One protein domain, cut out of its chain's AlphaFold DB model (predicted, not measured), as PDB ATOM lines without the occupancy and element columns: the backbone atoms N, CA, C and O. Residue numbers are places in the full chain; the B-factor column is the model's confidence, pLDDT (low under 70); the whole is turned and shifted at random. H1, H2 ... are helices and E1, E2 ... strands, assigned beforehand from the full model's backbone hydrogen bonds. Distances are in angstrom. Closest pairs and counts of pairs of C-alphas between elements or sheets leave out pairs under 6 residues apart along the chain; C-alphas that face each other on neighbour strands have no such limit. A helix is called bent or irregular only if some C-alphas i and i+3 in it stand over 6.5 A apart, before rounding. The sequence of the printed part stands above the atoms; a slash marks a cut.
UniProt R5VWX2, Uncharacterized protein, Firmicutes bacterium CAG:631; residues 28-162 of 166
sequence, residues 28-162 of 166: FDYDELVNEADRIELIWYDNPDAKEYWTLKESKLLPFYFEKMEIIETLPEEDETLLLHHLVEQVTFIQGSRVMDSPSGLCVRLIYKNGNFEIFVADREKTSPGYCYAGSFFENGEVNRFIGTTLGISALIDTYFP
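Overview. This is residues 28 to 162 of the 166 residues of an uncharacterized protein of Firmicutes bacterium CAG:631 (UniProt R5VWX2). One strongly twisted sheet of seven strands makes the core, with H2 and H3 side by side over one of its faces and H1 at its margin, touching H2. The long link of residues 46 to 68 loops out at the other end of the longest axis from H2. The printed part has 135 residues, with three named helices and seven named strands in the order H1 E1 E2 H2 E3 E4 E5 E6 E7 H3, in the mixed class. The sheet's order is E2 E1 E4 E5 E6 E7 E3, antiparallel throughout. The whole is compact, with a radius of gyration of the C-alphas of 13.6 A and spans of 39 by 29 by 27 A.

Arrangement. H1, residues 30 to 36, only grazes the sheet with residues 33 to 36. E1, residues 37 to 45, bends by 61 degrees at residue 42. It forms a hairpin with edge strand E2, residues 69 to 74, where N 42 and O 73 are 2.8 A apart. H2, residues 77 to 90, touches H1, the closest C-alphas being those of Tyr 30 and Val 88, 6.3 A apart; they run opposite ways at a steep tilt of 38 degrees, only just steep. E4, residues 105 to 112, is antiparallel to E1, with N 41 and O 109 at 2.8 A. H2 lies over E1 and E4 at a height over the sheet of 8.2 A, across the strands, at 76 degrees to E1 on the local plane. E4, E5, residues 117 to 121, E6, residues 134 to 137, and E7, residues 143 to 151, form a meander, each strand the antiparallel neighbour of the one before: N 118 and O 110 are 2.8 A apart, N 137 and O 117 2.8 A, N 134 and O 148 2.8 A. E7 pairs over residues 149 to 151 with the other edge strand, E3, residues 92 to 94, with N 94 and O 149 at 2.8 A. H3, residues 153 to 160, is on the same face as H2, at a height over the sheet of 8.0 A. H3 touches H2, the closest C-alphas being those of Leu 83 and Tyr 160, 6.9 A apart, at a shallow tilt of 33 degrees, only just short of steep, opposite ways. Every O i to N i+4 pair is within hydrogen-bond range in H1 and H3, and 8 of 10 in H2.

Along the chain. H1 begins at C-alpha 30 (134.317, 136.964, 136.322). E1 measures 20.9 A, E4 21.6 A, E7 21.0 A and H2 20.3 A from first to last C-alpha. H2 is irregular, C-alphas 78 and 81 being 7.1 A apart. H3 ends at C-alpha 160 (117.033, 135.272, 135.121).

Size, cuts and confidence. The two C-alphas farthest apart, those of Trp 54 and Glu 78, are 40.1 A apart. The printed part has no cut. The links E1 to E2 and E5 to E6 are long; residues 52 to 53 pair with 99 to 100, antiparallel. The pLDDT is under 70 at residues 97, 129 and 130.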
ATOM      1  N   PHE A  28     135.730 133.107 130.049       93.44
ATOM      2  CA  PHE A  28     135.405 134.366 130.696       93.44
ATOM      3  C   PHE A  28     135.970 134.436 132.113       93.44
ATOM      4  O   PHE A  28     135.806 133.511 132.908       93.44
ATOM      5  N   ASP A  29     136.599 135.567 132.423       94.00
ATOM      6  CA  ASP A  29     136.992 135.943 133.775       94.00
ATOM      7  C   ASP A  29     135.862 136.745 134.433       94.00
ATOM      8  O   ASP A  29     135.339 137.694 133.851       94.00
ATOM      9  N   TYR A  30     135.451 136.343 135.636       94.81
ATOM     10  CA  TYR A  30     134.317 136.964 136.322       94.81
ATOM     11  C   TYR A  30     134.578 138.430 136.691       94.81
ATOM     12  O   TYR A  30     133.695 139.269 136.509       94.81
ATOM     13  N   ASP A  31     135.779 138.749 137.176       95.62
ATOM     14  CA  ASP A  31     136.111 140.109 137.595       95.62
ATOM     15  C   ASP A  31     136.190 141.036 136.373       95.62
ATOM     16  O   ASP A  31     135.720 142.175 136.427       95.62
ATOM     17  N   GLU A  32     136.728 140.558 135.247       95.50
ATOM     18  CA  GLU A  32     136.693 141.284 133.971       95.50
ATOM     19  C   GLU A  32     135.249 141.528 133.508       95.50
ATOM     20  O   GLU A  32     134.889 142.666 133.200       95.50
ATOM     21  N   LEU A  33     134.402 140.493 133.528       95.88
ATOM     22  CA  LEU A  33     133.001 140.603 133.120       95.88
ATOM     23  C   LEU A  33     132.239 141.653 133.932       95.88
ATOM     24  O   LEU A  33     131.592 142.515 133.344       95.88
ATOM     25  N   VAL A  34     132.336 141.621 135.262       96.31
ATOM     26  CA  VAL A  34     131.643 142.585 136.138       96.31
ATOM     27  C   VAL A  34     132.120 144.018 135.892       96.31
ATOM     28  O   VAL A  34     131.340 144.965 135.994       96.31
ATOM     29  N   ASN A  35     133.399 144.201 135.560       97.00
ATOM     30  CA  ASN A  35     133.955 145.529 135.320       97.00
ATOM     31  C   ASN A  35     133.619 146.084 133.932       97.00
ATOM     32  O   ASN A  35     133.483 147.303 133.799       97.00
ATOM     33  N   GLU A  36     133.480 145.234 132.916       97.69
ATOM     34  CA  GLU A  36     133.355 145.661 131.518       97.69
ATOM     35  C   GLU A  36     131.947 145.497 130.932       97.69
ATOM     36  O   GLU A  36     131.653 146.125 129.910       97.69
ATOM     37  N   ALA A  37     131.072 144.700 131.552       97.69
ATOM     38  CA  ALA A  37     129.676 144.581 131.141       97.69
ATOM     39  C   ALA A  37     128.947 145.933 131.246       97.69
ATOM     40  O   ALA A  37     129.167 146.716 132.173       97.69
ATOM     41  N   ASP A  38     128.111 146.208 130.249       98.12
ATOM     42  CA  ASP A  38     127.225 147.373 130.173       98.12
ATOM     43  C   ASP A  38     125.768 146.976 130.401       98.12
ATOM     44  O   ASP A  38     125.076 147.646 131.156       98.12
ATOM     45  N   ARG A  39     125.308 145.905 129.739       98.06
ATOM     46  CA  ARG A  39     123.973 145.333 129.942       98.06
ATOM     47  C   ARG A  39     123.850 143.923 129.384       98.06
ATOM     48  O   ARG A  39     124.631 143.513 128.515       98.06
ATOM     49  N   ILE A  40     122.815 143.211 129.824       98.69
ATOM     50  CA  ILE A  40     122.486 141.861 129.353       98.69
ATOM     51  C   ILE A  40     121.067 141.835 128.786       98.69
ATOM     52  O   ILE A  40     120.112 142.267 129.423       98.69
ATOM     53  N   GLU A  41     120.924 141.319 127.570       98.62
ATOM     54  CA  GLU A  41     119.661 141.247 126.837       98.62
ATOM     55  C   GLU A  41     119.315 139.782 126.534       98.62
ATOM     56  O   GLU A  41     120.171 139.002 126.108       98.62
ATOM     57  N   LEU A  42     118.049 139.412 126.699       98.31
ATOM     58  CA  LEU A  42     117.462 138.248 126.048       98.31
ATOM     59  C   LEU A  42     116.949 138.687 124.677       98.31
ATOM     60  O   LEU A  42     116.170 139.639 124.567       98.31
ATOM     61  N   ILE A  43     117.386 138.002 123.626       98.00
ATOM     62  CA  ILE A  43     117.054 138.351 122.245       98.00
ATOM     63  C   ILE A  43     116.517 137.148 121.476       98.00
ATOM     64  O   ILE A  43     116.902 136.000 121.715       98.00
ATOM     65  N   TRP A  44     115.686 137.430 120.482       96.69
ATOM     66  CA  TRP A  44     115.389 136.510 119.395       96.69
ATOM     67  C   TRP A  44     116.188 136.909 118.155       96.69
ATOM     68  O   TRP A  44     116.187 138.075 117.761       96.69
ATOM     69  N   TYR A  45     116.866 135.951 117.522       96.94
ATOM     70  CA  TYR A  45     117.632 136.184 116.299       96.94
ATOM     71  C   TYR A  45     117.096 135.337 115.139       96.94
ATOM     72  O   TYR A  45     117.339 134.127 115.064       96.94
ATOM     73  N   ASP A  46     116.376 135.973 114.215       96.56
ATOM     74  CA  ASP A  46     115.755 135.308 113.067       96.56
ATOM     75  C   ASP A  46     116.783 135.014 111.968       96.56
ATOM     76  O   ASP A  46     117.070 135.828 111.084       96.56
ATOM     77  N   ASN A  47     117.384 133.828 112.038       94.81
ATOM     78  CA  ASN A  47     118.393 133.395 111.081       94.81
ATOM     79  C   ASN A  47     118.166 131.944 110.638       94.81
ATOM     80  O   ASN A  47     118.910 131.044 111.044       94.81
ATOM     81  N   PRO A  48     117.154 131.696 109.786       91.88
ATOM     82  CA  PRO A  48     116.853 130.357 109.274       91.88
ATOM     83  C   PRO A  48     117.946 129.824 108.334       91.88
ATOM     84  O   PRO A  48     118.006 128.627 108.069       91.88
ATOM     85  N   ASP A  49     118.821 130.707 107.843       92.44
ATOM     86  CA  ASP A  49     119.920 130.379 106.932       92.44
ATOM     87  C   ASP A  49     121.198 129.907 107.644       92.44
ATOM     88  O   ASP A  49     122.183 129.600 106.961       92.44
ATOM     89  N   ALA A  50     121.209 129.864 108.983       92.75
ATOM     90  CA  ALA A  50     122.348 129.395 109.767       92.75
ATOM     91  C   ALA A  50     122.711 127.950 109.386       92.75
ATOM     92  O   ALA A  50     121.838 127.083 109.265       92.75
ATOM     93  N   LYS A  51     124.004 127.670 109.190       92.50
ATOM     94  CA  LYS A  51     124.470 126.365 108.692       92.50
ATOM     95  C   LYS A  51     125.410 125.683 109.659       92.50
ATOM     96  O   LYS A  51     126.295 126.296 110.246       92.50
ATOM     97  N   GLU A  52     125.257 124.369 109.727       90.94
ATOM     98  CA  GLU A  52     126.114 123.484 110.499       90.94
ATOM     99  C   GLU A  52     127.332 123.029 109.676       90.94
ATOM    100  O   GLU A  52     127.216 122.643 108.507       90.94
ATOM    101  N   TYR A  53     128.505 123.009 110.307       89.00
ATOM    102  CA  TYR A  53     129.751 122.505 109.734       89.00
ATOM    103  C   TYR A  53     130.431 121.529 110.690       89.00
ATOM    104  O   TYR A  53     130.549 121.787 111.879       89.00
ATOM    105  N   TRP A  54     130.986 120.441 110.147       83.31
ATOM    106  CA  TRP A  54     131.807 119.475 110.896       83.31
ATOM    107  C   TRP A  54     133.129 120.044 111.420       83.31
ATOM    108  O   TRP A  54     133.744 119.489 112.326       83.31
ATOM    109  N   THR A  55     133.633 121.087 110.769       79.19
ATOM    110  CA  THR A  55     134.840 121.806 111.167       79.19
ATOM    111  C   THR A  55     134.693 123.225 110.658       79.19
ATOM    112  O   THR A  55     134.711 123.463 109.447       79.19
ATOM    113  N   LEU A  56     134.515 124.160 111.579       80.88
ATOM    114  CA  LEU A  56     134.333 125.560 111.244       80.88
ATOM    115  C   LEU A  56     135.692 126.222 111.066       80.88
ATOM    116  O   LEU A  56     136.561 126.152 111.931       80.88
ATOM    117  N   LYS A  57     135.878 126.832 109.900       84.19
ATOM    118  CA  LYS A  57     136.993 127.744 109.650       84.19
ATOM    119  C   LYS A  57     136.505 129.154 109.937       84.19
ATOM    120  O   LYS A  57     135.353 129.448 109.638       84.19
ATOM    121  N   GLU A  58     137.386 130.032 110.401       83.38
ATOM    122  CA  GLU A  58     137.044 131.441 110.652       83.38
ATOM    123  C   GLU A  58     136.389 132.108 109.437       83.38
ATOM    124  O   GLU A  58     135.385 132.790 109.571       83.38
ATOM    125  N   SER A  59     136.857 131.799 108.221       87.88
ATOM    126  CA  SER A  59     136.285 132.314 106.967       87.88
ATOM    127  C   SER A  59     134.859 131.845 106.646       87.88
ATOM    128  O   SER A  59     134.313 132.216 105.606       87.88
ATOM    129  N   LYS A  60     134.279 130.974 107.475       92.50
ATOM    130  CA  LYS A  60     132.885 130.533 107.380       92.50
ATOM    131  C   LYS A  60     131.974 131.233 108.375       92.50
ATOM    132  O   LYS A  60     130.773 131.177 108.155       92.50
ATOM    133  N   LEU A  61     132.520 131.863 109.415       94.25
ATOM    134  CA  LEU A  61     131.733 132.612 110.384       94.25
ATOM    135  C   LEU A  61     131.069 133.803 109.695       94.25
ATOM    136  O   LEU A  61     131.706 134.501 108.901       94.25
ATOM    137  N   LEU A  62     129.790 134.012 109.986       96.69
ATOM    138  CA  LEU A  62     129.029 135.129 109.436       96.69
ATOM    139  C   LEU A  62     128.916 136.251 110.473       96.69
ATOM    140  O   LEU A  62     128.829 135.959 111.668       96.69
ATOM    141  N   PRO A  63     128.902 137.522 110.034       97.69
ATOM    142  CA  PRO A  63     128.670 138.640 110.934       97.69
ATOM    143  C   PRO A  63     127.259 138.583 111.532       97.69
ATOM    144  O   PRO A  63     126.353 137.916 111.015       97.69
ATOM    145  N   PHE A  64     127.089 139.306 112.629       98.38
ATOM    146  CA  PHE A  64     125.808 139.551 113.260       98.38
ATOM    147  C   PHE A  64     125.081 140.693 112.543       98.38
ATOM    148  O   PHE A  64     125.640 141.768 112.339       98.38
ATOM    149  N   TYR A  65     123.826 140.458 112.177       98.12
ATOM    150  CA  TYR A  65     122.985 141.399 111.446       98.12
ATOM    151  C   TYR A  65     121.895 141.926 112.377       98.12
ATOM    152  O   TYR A  65     120.941 141.213 112.683       98.12
ATOM    153  N   PHE A  66     122.035 143.164 112.852       98.19
ATOM    154  CA  PHE A  66     121.121 143.747 113.842       98.19
ATOM    155  C   PHE A  66     119.663 143.795 113.374       98.19
ATOM    156  O   PHE A  66     118.756 143.706 114.192       98.19
ATOM    157  N   GLU A  67     119.417 143.882 112.067       98.06
ATOM    158  CA  GLU A  67     118.076 143.860 111.481       98.06
ATOM    159  C   GLU A  67     117.340 142.520 111.647       98.06
ATOM    160  O   GLU A  67     116.127 142.472 111.459       98.06
ATOM    161  N   LYS A  68     118.059 141.442 111.989       97.81
ATOM    162  CA  LYS A  68     117.496 140.113 112.281       97.81
ATOM    163  C   LYS A  68     117.182 139.907 113.767       97.81
ATOM    164  O   LYS A  68     116.721 138.832 114.145       97.81
ATOM    165  N   MET A  69     117.487 140.891 114.609       98.12
ATOM    166  CA  MET A  69     117.395 140.785 116.059       98.12
ATOM    167  C   MET A  69     116.155 141.500 116.596       98.12
ATOM    168  O   MET A  69     115.886 142.651 116.257       98.12
ATOM    169  N   GLU A  70     115.470 140.843 117.523       98.19
ATOM    170  CA  GLU A  70     114.455 141.430 118.391       98.19
ATOM    171  C   GLU A  70     114.923 141.318 119.845       98.19
ATOM    172  O   GLU A  70     115.328 140.246 120.290       98.19
ATOM    173  N   ILE A  71     114.885 142.427 120.590       98.19
ATOM    174  CA  ILE A  71     115.136 142.412 122.034       98.19
ATOM    175  C   ILE A  71     113.833 142.007 122.718       98.19
ATOM    176  O   ILE A  71     112.834 142.713 122.595       98.19
ATOM    177  N   ILE A  72     113.861 140.883 123.429       97.50
ATOM    178  CA  ILE A  72     112.718 140.376 124.193       97.50
ATOM    179  C   ILE A  72     112.675 141.070 125.553       97.50
ATOM    180  O   ILE A  72     111.649 141.618 125.950       97.50
ATOM    181  N   GLU A  73     113.803 141.051 126.262       97.69
ATOM    182  CA  GLU A  73     113.916 141.572 127.622       97.69
ATOM    183  C   GLU A  73     115.342 142.071 127.868       97.69
ATOM    184  O   GLU A  73     116.314 141.483 127.395       97.69
ATOM    185  N   THR A  74     115.476 143.165 128.612       97.94
ATOM    186  CA  THR A  74     116.762 143.622 129.149       97.94
ATOM    187  C   THR A  74     116.773 143.295 130.631       97.94
ATOM    188  O   THR A  74     115.826 143.645 131.337       97.94
ATOM    189  N   LEU A  75     117.820 142.612 131.084       97.88
ATOM    190  CA  LEU A  75     117.951 142.219 132.477       97.88
ATOM    191  C   LEU A  75     118.088 143.470 133.367       97.88
ATOM    192  O   LEU A  75     118.827 144.383 132.999       97.88
ATOM    193  N   PRO A  76     117.408 143.530 134.525       96.62
ATOM    194  CA  PRO A  76     117.634 144.587 135.506       96.62
ATOM    195  C   PRO A  76     119.077 144.589 136.032       96.62
ATOM    196  O   PRO A  76     119.646 143.527 136.294       96.62
ATOM    197  N   GLU A  77     119.648 145.779 136.249       94.56
ATOM    198  CA  GLU A  77     121.035 145.959 136.720       94.56
ATOM    199  C   GLU A  77     121.322 145.185 138.021       94.56
ATOM    200  O   GLU A  77     122.418 144.652 138.215       94.56
ATOM    201  N   GLU A  78     120.337 145.082 138.922       94.38
ATOM    202  CA  GLU A  78     120.471 144.354 140.188       94.38
ATOM    203  C   GLU A  78     120.734 142.846 140.029       94.38
ATOM    204  O   GLU A  78     121.331 142.239 140.925       94.38
ATOM    205  N   ASP A  79     120.342 142.255 138.897       96.06
ATOM    206  CA  ASP A  79     120.461 140.820 138.627       96.06
ATOM    207  C   ASP A  79     121.669 140.476 137.739       96.06
ATOM    208  O   ASP A  79     122.092 139.314 137.687       96.06
ATOM    209  N   GLU A  80     122.291 141.466 137.088       95.81
ATOM    210  CA  GLU A  80     123.410 141.262 136.156       95.81
ATOM    211  C   GLU A  80     124.584 140.531 136.799       95.81
ATOM    212  O   GLU A  80     125.081 139.543 136.261       95.81
ATOM    213  N   THR A  81     124.996 140.958 137.994       96.56
ATOM    214  CA  THR A  81     126.134 140.343 138.695       96.56
ATOM    215  C   THR A  81     125.871 138.863 139.004       96.56
ATOM    216  O   THR A  81     126.768 138.025 138.885       96.56
ATOM    217  N   LEU A  82     124.630 138.517 139.364       96.50
ATOM    218  CA  LEU A  82     124.240 137.134 139.644       96.50
ATOM    219  C   LEU A  82     124.242 136.283 138.372       96.50
ATOM    220  O   LEU A  82     124.727 135.148 138.407       96.50
ATOM    221  N   LEU A  83     123.746 136.825 137.255       97.56
ATOM    222  CA  LEU A  83     123.781 136.141 135.965       97.56
ATOM    223  C   LEU A  83     125.220 135.927 135.495       97.56
ATOM    224  O   LEU A  83     125.561 134.808 135.118       97.56
ATOM    225  N   LEU A  84     126.089 136.940 135.562       97.88
ATOM    226  CA  LEU A  84     127.500 136.813 135.170       97.88
ATOM    227  C   LEU A  84     128.223 135.744 136.000       97.88
ATOM    228  O   LEU A  84     128.971 134.934 135.453       97.88
ATOM    229  N   HIS A  85     127.949 135.676 137.305       96.38
ATOM    230  CA  HIS A  85     128.482 134.611 138.155       96.38
ATOM    231  C   HIS A  85     127.980 133.229 137.704       96.38
ATOM    232  O   HIS A  85     128.760 132.283 137.597       96.38
ATOM    233  N   HIS A  86     126.687 133.097 137.388       96.31
ATOM    234  CA  HIS A  86     126.119 131.859 136.844       96.31
ATOM    235  C   HIS A  86     126.759 131.482 135.499       96.31
ATOM    236  O   HIS A  86     127.114 130.320 135.296       96.31
ATOM    237  N   LEU A  87     126.943 132.451 134.598       96.31
ATOM    238  CA  LEU A  87     127.592 132.267 133.302       96.31
ATOM    239  C   LEU A  87     128.995 131.679 133.477       96.31
ATOM    240  O   LEU A  87     129.330 130.714 132.798       96.31
ATOM    241  N   VAL A  88     129.797 132.210 134.403       95.00
ATOM    242  CA  VAL A  88     131.161 131.718 134.655       95.00
ATOM    243  C   VAL A  88     131.151 130.325 135.298       95.00
ATOM    244  O   VAL A  88     131.874 129.424 134.868       95.00
ATOM    245  N   GLU A  89     130.289 130.115 136.292       93.25
ATOM    246  CA  GLU A  89     130.324 128.916 137.134       93.25
ATOM    247  C   GLU A  89     129.524 127.722 136.602       93.25
ATOM    248  O   GLU A  89     129.777 126.588 137.012       93.25
ATOM    249  N   GLN A  90     128.524 127.922 135.747       93.25
ATOM    250  CA  GLN A  90     127.592 126.847 135.376       93.25
ATOM    251  C   GLN A  90     127.502 126.610 133.869       93.25
ATOM    252  O   GLN A  90     127.163 125.497 133.457       93.25
ATOM    253  N   VAL A  91     127.829 127.602 133.037       92.75
ATOM    254  CA  VAL A  91     127.797 127.430 131.580       92.75
ATOM    255  C   VAL A  91     129.081 126.758 131.113       92.75
ATOM    256  O   VAL A  91     130.191 127.107 131.512       92.75
ATOM    257  N   THR A  92     128.926 125.755 130.253       91.31
ATOM    258  CA  THR A  92     130.050 125.038 129.647       91.31
ATOM    259  C   THR A  92     130.189 125.423 128.183       91.31
ATOM    260  O   THR A  92     129.210 125.403 127.438       91.31
ATOM    261  N   PHE A  93     131.424 125.699 127.764       90.62
ATOM    262  CA  PHE A  93     131.781 125.965 126.374       90.62
ATOM    263  C   PHE A  93     132.592 124.800 125.813       90.62
ATOM    264  O   PHE A  93     133.606 124.386 126.379       90.62
ATOM    265  N   ILE A  94     132.134 124.251 124.692       87.75
ATOM    266  CA  ILE A  94     132.738 123.090 124.042       87.75
ATOM    267  C   ILE A  94     133.269 123.510 122.678       87.75
ATOM    268  O   ILE A  94     132.533 124.012 121.830       87.75
ATOM    269  N   GLN A  95     134.552 123.246 122.454       81.06
ATOM    270  CA  GLN A  95     135.181 123.377 121.146       81.06
ATOM    271  C   GLN A  95     135.390 121.993 120.535       81.06
ATOM    272  O   GLN A  95     135.996 121.111 121.141       81.06
ATOM    273  N   GLY A  96     134.894 121.810 119.313       73.12
ATOM    274  CA  GLY A  96     135.033 120.573 118.548       73.12
ATOM    275  C   GLY A  96     133.692 120.008 118.094       73.12
ATOM    276  O   GLY A  96     132.644 120.331 118.642       73.12
ATOM    277  N   SER A  97     133.742 119.125 117.094       69.44
ATOM    278  CA  SER A  97     132.581 118.542 116.403       69.44
ATOM    279  C   SER A  97     131.804 119.528 115.510       69.44
ATOM    280  O   SER A  97     132.395 120.434 114.923       69.44
ATOM    281  N   ARG A  98     130.506 119.268 115.322       82.62
ATOM    282  CA  ARG A  98     129.587 120.041 114.489       82.62
ATOM    283  C   ARG A  98     129.228 121.342 115.192       82.62
ATOM    284  O   ARG A  98     128.897 121.328 116.370       82.62
ATOM    285  N   VAL A  99     129.304 122.450 114.473       87.50
ATOM    286  CA  VAL A  99     129.042 123.789 115.010       87.50
ATOM    287  C   VAL A  99     128.328 124.637 113.962       87.50
ATOM    288  O   VAL A  99     128.491 124.407 112.760       87.50
ATOM    289  N   MET A 100     127.550 125.616 114.409       92.19
ATOM    290  CA  MET A 100     126.889 126.572 113.518       92.19
ATOM    291  C   MET A 100     127.862 127.676 113.093       92.19
ATOM    292  O   MET A 100     128.784 128.016 113.833       92.19
ATOM    293  N   ASP A 101     127.668 128.248 111.908       93.69
ATOM    294  CA  ASP A 101     128.441 129.403 111.430       93.69
ATOM    295  C   ASP A 101     127.965 130.756 111.970       93.69
ATOM    296  O   ASP A 101     128.664 131.762 111.829       93.69
ATOM    297  N   SER A 102     126.775 130.781 112.563       95.19
ATOM    298  CA  SER A 102     126.088 131.981 113.022       95.19
ATOM    299  C   SER A 102     125.039 131.639 114.086       95.19
ATOM    300  O   SER A 102     124.595 130.487 114.155       95.19
ATOM    301  N   PRO A 103     124.634 132.612 114.925       95.62
ATOM    302  CA  PRO A 103     123.548 132.413 115.878       95.62
ATOM    303  C   PRO A 103     122.198 132.267 115.167       95.62
ATOM    304  O   PRO A 103     122.029 132.705 114.025       95.62
ATOM    305  N   SER A 104     121.237 131.639 115.843       94.94
ATOM    306  CA  SER A 104     119.853 131.489 115.385       94.94
ATOM    307  C   SER A 104     118.942 131.148 116.563       94.94
ATOM    308  O   SER A 104     119.317 130.327 117.404       94.94
ATOM    309  N   GLY A 105     117.760 131.761 116.607       94.44
ATOM    310  CA  GLY A 105     116.761 131.557 117.651       94.44
ATOM    311  C   GLY A 105     117.029 132.373 118.915       94.44
ATOM    312  O   GLY A 105     117.544 133.492 118.855       94.44
ATOM    313  N   LEU A 106     116.644 131.814 120.060       95.88
ATOM    314  CA  LEU A 106     116.747 132.465 121.362       95.88
ATOM    315  C   LEU A 106     118.207 132.554 121.820       95.88
ATOM    316  O   LEU A 106     118.916 131.542 121.868       95.88
ATOM    317  N   CYS A 107     118.646 133.759 122.175       96.62
ATOM    318  CA  CYS A 107     120.012 134.012 122.611       96.62
ATOM    319  C   CYS A 107     120.059 134.936 123.829       96.62
ATOM    320  O   CYS A 107     119.253 135.855 123.956       96.62
ATOM    321  N   VAL A 108     121.085 134.761 124.654       98.00
ATOM    322  CA  VAL A 108     121.547 135.801 125.579       98.00
ATOM    323  C   VAL A 108     122.602 136.639 124.864       98.00
ATOM    324  O   VAL A 108     123.534 136.093 124.266       98.00
ATOM    325  N   ARG A 109     122.462 137.960 124.938       98.69
ATOM    326  CA  ARG A 109     123.414 138.939 124.424       98.69
ATOM    327  C   ARG A 109     124.002 139.734 125.584       98.69
ATOM    328  O   ARG A 109     123.294 140.470 126.260       98.69
ATOM    329  N   LEU A 110     125.305 139.596 125.792       98.69
ATOM    330  CA  LEU A 110     126.061 140.362 126.782       98.69
ATOM    331  C   LEU A 110     126.797 141.488 126.063       98.69
ATOM    332  O   LEU A 110     127.602 141.213 125.175       98.69
ATOM    333  N   ILE A 111     126.528 142.738 126.426       98.75
ATOM    334  CA  ILE A 111     127.138 143.914 125.800       98.75
ATOM    335  C   ILE A 111     128.158 144.511 126.757       98.75
ATOM    336  O   ILE A 111     127.891 144.644 127.949       98.75
ATOM    337  N   TYR A 112     129.319 144.877 126.227       98.62
ATOM    338  CA  TYR A 112     130.381 145.545 126.968       98.62
ATOM    339  C   TYR A 112     130.324 147.063 126.776       98.62
ATOM    340  O   TYR A 112     129.810 147.566 125.774       98.62
ATOM    341  N   LYS A 113     130.961 147.807 127.683       98.44
ATOM    342  CA  LYS A 113     131.047 149.282 127.659       98.44
ATOM    343  C   LYS A 113     131.676 149.859 126.389       98.44
ATOM    344  O   LYS A 113     131.449 151.019 126.059       98.44
ATOM    345  N   ASN A 114     132.473 149.067 125.673       98.00
ATOM    346  CA  ASN A 114     133.076 149.449 124.393       98.00
ATOM    347  C   ASN A 114     132.181 149.159 123.171       98.00
ATOM    348  O   ASN A 114     132.644 149.329 122.047       98.00
ATOM    349  N   GLY A 115     130.946 148.690 123.376       98.44
ATOM    350  CA  GLY A 115     129.987 148.360 122.320       98.44
ATOM    351  C   GLY A 115     130.141 146.956 121.727       98.44
ATOM    352  O   GLY A 115     129.214 146.469 121.077       98.44
ATOM    353  N   ASN A 116     131.264 146.269 121.968       98.75
ATOM    354  CA  ASN A 116     131.413 144.864 121.596       98.75
ATOM    355  C   ASN A 116     130.439 144.002 122.401       98.75
ATOM    356  O   ASN A 116     129.960 144.401 123.465       98.75
ATOM    357  N   PHE A 117     130.155 142.800 121.911       98.81
ATOM    358  CA  PHE A 117     129.183 141.934 122.564       98.81
ATOM    359  C   PHE A 117     129.451 140.451 122.331       98.81
ATOM    360  O   PHE A 117     130.104 140.049 121.368       98.81
ATOM    361  N   GLU A 118     128.902 139.642 123.226       98.62
ATOM    362  CA  GLU A 118     128.838 138.188 123.130       98.62
ATOM    363  C   GLU A 118     127.420 137.755 122.776       98.62
ATOM    364  O   GLU A 118     126.446 138.370 123.212       98.62
ATOM    365  N   ILE A 119     127.307 136.665 122.023       98.31
ATOM    366  CA  ILE A 119     126.042 135.974 121.773       98.31
ATOM    367  C   ILE A 119     126.168 134.541 122.263       98.31
ATOM    368  O   ILE A 119     127.111 133.842 121.885       98.31
ATOM    369  N   PHE A 120     125.184 134.090 123.038       96.88
ATOM    370  CA  PHE A 120     125.059 132.717 123.515       96.88
ATOM    371  C   PHE A 120     123.687 132.160 123.132       96.88
ATOM    372  O   PHE A 120     122.672 132.575 123.687       96.88
ATOM    373  N   VAL A 121     123.641 131.216 122.190       95.62
ATOM    374  CA  VAL A 121     122.390 130.542 121.805       95.62
ATOM    375  C   VAL A 121     121.970 129.564 122.907       95.62
ATOM    376  O   VAL A 121     122.806 128.836 123.456       95.62
ATOM    377  N   ALA A 122     120.675 129.549 123.218       94.12
ATOM    378  CA  ALA A 122     120.063 128.645 124.187       94.12
ATOM    379  C   ALA A 122     120.189 127.174 123.748       94.12
ATOM    380  O   ALA A 122     119.954 126.862 122.585       94.12
ATOM    381  N   ASP A 123     120.558 126.257 124.650       90.38
ATOM    382  CA  ASP A 123     120.926 124.872 124.308       90.38
ATOM    383  C   ASP A 123     119.779 123.856 124.281       90.38
ATOM    384  O   ASP A 123     119.974 122.729 123.818       90.38
ATOM    385  N   ARG A 124     118.587 124.218 124.772       82.19
ATOM    386  CA  ARG A 124     117.462 123.277 124.939       82.19
ATOM    387  C   ARG A 124     116.124 123.777 124.406       82.19
ATOM    388  O   ARG A 124     115.108 123.127 124.656       82.19
ATOM    389  N   GLU A 125     116.106 124.861 123.638       79.62
ATOM    390  CA  GLU A 125     114.862 125.326 123.028       79.62
ATOM    391  C   GLU A 125     114.463 124.415 121.871       79.62
ATOM    392  O   GLU A 125     115.299 123.885 121.138       79.62
ATOM    393  N   LYS A 126     113.154 124.278 121.633       76.50
ATOM    394  CA  LYS A 126     112.651 123.583 120.430       76.50
ATOM    395  C   LYS A 126     113.156 124.225 119.140       76.50
ATOM    396  O   LYS A 126     113.227 123.568 118.105       76.50
ATOM    397  N   THR A 127     113.438 125.517 119.209       70.50
ATOM    398  CA  THR A 127     113.917 126.347 118.111       70.50
ATOM    399  C   THR A 127     115.438 126.389 118.039       70.50
ATOM    400  O   THR A 127     115.975 126.946 117.084       70.50
ATOM    401  N   SER A 128     116.137 125.812 119.021       70.94
ATOM    402  CA  SER A 128     117.590 125.773 119.024       70.94
ATOM    403  C   SER A 128     118.105 124.855 117.919       70.94
ATOM    404  O   SER A 128     117.582 123.752 117.720       70.94
ATOM    405  N   PRO A 129     119.168 125.262 117.208       68.06
ATOM    406  CA  PRO A 129     119.875 124.349 116.331       68.06
ATOM    407  C   PRO A 129     120.445 123.182 117.149       68.06
ATOM    408  O   PRO A 129     120.811 123.339 118.313       68.06
ATOM    409  N   GLY A 130     120.580 122.007 116.526       68.31
ATOM    410  CA  GLY A 130     121.104 120.807 117.199       68.31
ATOM    411  C   GLY A 130     122.512 120.972 117.792       68.31
ATOM    412  O   GLY A 130     122.902 120.193 118.658       68.31
ATOM    413  N   TYR A 131     123.251 121.997 117.354       78.50
ATOM    414  CA  TYR A 131     124.508 122.456 117.935       78.50
ATOM    415  C   TYR A 131     124.421 123.964 118.153       78.50
ATOM    416  O   TYR A 131     124.251 124.715 117.199       78.50
ATOM    417  N   CYS A 132     124.523 124.421 119.395       86.19
ATOM    418  CA  CYS A 132     124.394 125.843 119.712       86.19
ATOM    419  C   CYS A 132     125.659 126.637 119.379       86.19
ATOM    420  O   CYS A 132     126.756 126.080 119.271       86.19
ATOM    421  N   TYR A 133     125.477 127.940 119.179       93.00
ATOM    422  CA  TYR A 133     126.525 128.886 118.815       93.00
ATOM    423  C   TYR A 133     126.837 129.811 119.990       93.00
ATOM    424  O   TYR A 133     125.928 130.395 120.579       93.00
ATOM    425  N   ALA A 134     128.123 130.004 120.264       95.25
ATOM    426  CA  ALA A 134     128.629 131.120 121.039       95.25
ATOM    427  C   ALA A 134     129.762 131.827 120.299       95.25
ATOM    428  O   ALA A 134     130.694 131.186 119.793       95.25
ATOM    429  N   GLY A 135     129.702 133.154 120.267       96.25
ATOM    430  CA  GLY A 135     130.686 133.973 119.575       96.25
ATOM    431  C   GLY A 135     130.711 135.406 120.077       96.25
ATOM    432  O   GLY A 135     129.711 135.915 120.583       96.25
ATOM    433  N   SER A 136     131.869 136.029 119.894       98.19
ATOM    434  CA  SER A 136     132.111 137.435 120.190       98.19
ATOM    435  C   SER A 136     132.084 138.242 118.912       98.19
ATOM    436  O   SER A 136     132.646 137.831 117.889       98.19
ATOM    437  N   PHE A 137     131.522 139.434 119.005       98.69
ATOM    438  CA  PHE A 137     131.356 140.357 117.901       98.69
ATOM    439  C   PHE A 137     131.879 141.732 118.292       98.69
ATOM    440  O   PHE A 137     131.803 142.153 119.451       98.69
ATOM    441  N   PHE A 138     132.421 142.432 117.305       98.75
ATOM    442  CA  PHE A 138     132.673 143.858 117.425       98.75
ATOM    443  C   PHE A 138     131.347 144.628 117.423       98.75
ATOM    444  O   PHE A 138     130.331 144.115 116.953       98.75
ATOM    445  N   GLU A 139     131.355 145.876 117.895       98.50
ATOM    446  CA  GLU A 139     130.173 146.760 117.902       98.50
ATOM    447  C   GLU A 139     129.461 146.836 116.536       98.50
ATOM    448  O   GLU A 139     128.239 146.927 116.464       98.50
ATOM    449  N   ASN A 140     130.213 146.742 115.436       98.38
ATOM    450  CA  ASN A 140     129.682 146.775 114.069       98.38
ATOM    451  C   ASN A 140     129.053 145.445 113.594       98.38
ATOM    452  O   ASN A 140     128.603 145.370 112.451       98.38
ATOM    453  N   GLY A 141     129.043 144.403 114.430       98.31
ATOM    454  CA  GLY A 141     128.543 143.068 114.099       98.31
ATOM    455  C   GLY A 141     129.551 142.169 113.378       98.31
ATOM    456  O   GLY A 141     129.245 141.006 113.115       98.31
ATOM    457  N   GLU A 142     130.763 142.640 113.071       98.38
ATOM    458  CA  GLU A 142     131.816 141.768 112.552       98.38
ATOM    459  C   GLU A 142     132.245 140.751 113.612       98.38
ATOM    460  O   GLU A 142     132.292 141.031 114.811       98.38
ATOM    461  N   VAL A 143     132.569 139.543 113.159       97.88
ATOM    462  CA  VAL A 143     132.997 138.459 114.041       97.88
ATOM    463  C   VAL A 143     134.368 138.794 114.621       97.88
ATOM    464  O   VAL A 143     135.323 139.007 113.877       97.88
ATOM    465  N   ASN A 144     134.473 138.783 115.947       97.12
ATOM    466  CA  ASN A 144     135.741 138.916 116.659       97.12
ATOM    467  C   ASN A 144     136.356 137.533 116.922       97.12
ATOM    468  O   ASN A 144     137.478 137.251 116.504       97.12
ATOM    469  N   ARG A 145     135.601 136.630 117.561       94.69
ATOM    470  CA  ARG A 145     136.033 135.242 117.788       94.69
ATOM    471  C   ARG A 145     134.855 134.280 117.840       94.69
ATOM    472  O   ARG A 145     133.774 134.621 118.307       94.69
ATOM    473  N   PHE A 146     135.098 133.041 117.430       93.50
ATOM    474  CA  PHE A 146     134.214 131.925 117.750       93.50
ATOM    475  C   PHE A 146     134.589 131.355 119.118       93.50
ATOM    476  O   PHE A 146     135.761 131.056 119.356       93.50
ATOM    477  N   ILE A 147     133.608 131.198 120.006       93.56
ATOM    478  CA  ILE A 147     133.838 130.668 121.352       93.56
ATOM    479  C   ILE A 147     133.639 129.152 121.367       93.56
ATOM    480  O   ILE A 147     134.512 128.422 121.844       93.56
ATOM    481  N   GLY A 148     132.517 128.669 120.830       90.88
ATOM    482  CA  GLY A 148     132.186 127.246 120.836       90.88
ATOM    483  C   GLY A 148     130.687 126.976 120.866       90.88
ATOM    484  O   GLY A 148     129.874 127.850 120.584       90.88
ATOM    485  N   THR A 149     130.332 125.749 121.232       89.88
ATOM    486  CA  THR A 149     128.965 125.362 121.587       89.88
ATOM    487  C   THR A 149     128.740 125.540 123.080       89.88
ATOM    488  O   THR A 149     129.584 125.151 123.886       89.88
ATOM    489  N   THR A 150     127.597 126.106 123.443       89.81
ATOM    490  CA  THR A 150     127.167 126.333 124.824       89.81
ATOM    491  C   THR A 150     126.316 125.191 125.360       89.81
ATOM    492  O   THR A 150     125.538 124.585 124.626       89.81
ATOM    493  N   LEU A 151     126.440 124.926 126.662       90.50
ATOM    494  CA  LEU A 151     125.516 124.112 127.453       90.50
ATOM    495  C   LEU A 151     125.171 124.857 128.747       90.50
ATOM    496  O   LEU A 151     126.080 125.337 129.429       90.50
ATOM    497  N   GLY A 152     123.886 124.900 129.105       92.62
ATOM    498  CA  GLY A 152     123.391 125.562 130.318       92.62
ATOM    499  C   GLY A 152     122.826 126.971 130.107       92.62
ATOM    500  O   GLY A 152     122.398 127.588 131.077       92.62
ATOM    501  N   ILE A 153     122.765 127.466 128.868       94.81
ATOM    502  CA  ILE A 153     122.187 128.782 128.571       94.81
ATOM    503  C   ILE A 153     120.674 128.771 128.785       94.81
ATOM    504  O   ILE A 153     120.169 129.716 129.374       94.81
ATOM    505  N   SER A 154     119.952 127.706 128.411       93.94
ATOM    506  CA  SER A 154     118.504 127.644 128.691       93.94
ATOM    507  C   SER A 154     118.214 127.699 130.198       93.94
ATOM    508  O   SER A 154     117.328 128.421 130.626       93.94
ATOM    509  N   ALA A 155     119.017 127.023 131.032       93.25
ATOM    510  CA  ALA A 155     118.839 127.064 132.490       93.25
ATOM    511  C   ALA A 155     119.128 128.454 133.087       93.25
ATOM    512  O   ALA A 155     118.480 128.875 134.048       93.25
ATOM    513  N   LEU A 156     120.104 129.165 132.518       95.19
ATOM    514  CA  LEU A 156     120.378 130.559 132.847       95.19
ATOM    515  C   LEU A 156     119.185 131.440 132.441       95.19
ATOM    516  O   LEU A 156     118.734 132.242 133.254       95.19
ATOM    517  N   ILE A 157     118.612 131.235 131.250       95.38
ATOM    518  CA  ILE A 157     117.419 131.964 130.796       95.38
ATOM    519  C   ILE A 157     116.239 131.742 131.748       95.38
ATOM    520  O   ILE A 157     115.704 132.716 132.268       95.38
ATOM    521  N   ASP A 158     115.911 130.487 132.067       93.50
ATOM    522  CA  ASP A 158     114.817 130.125 132.984       93.50
ATOM    523  C   ASP A 158     114.948 130.788 134.368       93.50
ATOM    524  O   ASP A 158     113.957 131.040 135.055       93.50
ATOM    525  N   THR A 159     116.185 131.041 134.806       95.00
ATOM    526  CA  THR A 159     116.473 131.610 136.129       95.00
ATOM    527  C   THR A 159     116.345 133.132 136.144       95.00
ATOM    528  O   THR A 159     115.807 133.678 137.106       95.00
ATOM    529  N   TYR A 160     116.865 133.812 135.118       96.38
ATOM    530  CA  TYR A 160     117.033 135.272 135.121       96.38
ATOM    531  C   TYR A 160     116.050 136.019 134.215       96.38
ATOM    532  O   TYR A 160     115.917 137.230 134.346       96.38
ATOM    533  N   PHE A 161     115.319 135.314 133.350       95.12
ATOM    534  CA  PHE A 161     114.269 135.878 132.499       95.12
ATOM    535  C   PHE A 161     112.945 135.118 132.698       95.12
ATOM    536  O   PHE A 161     112.400 134.542 131.757       95.12
ATOM    537  N   PRO A 162     112.393 135.085 133.928       88.25
ATOM    538  CA  PRO A 162     111.247 134.235 134.272       88.25
ATOM    539  C   PRO A 162     109.936 134.639 133.582       88.25
ATOM    540  O   PRO A 162     108.957 133.899 133.645       88.25
TER     541      PRO A 162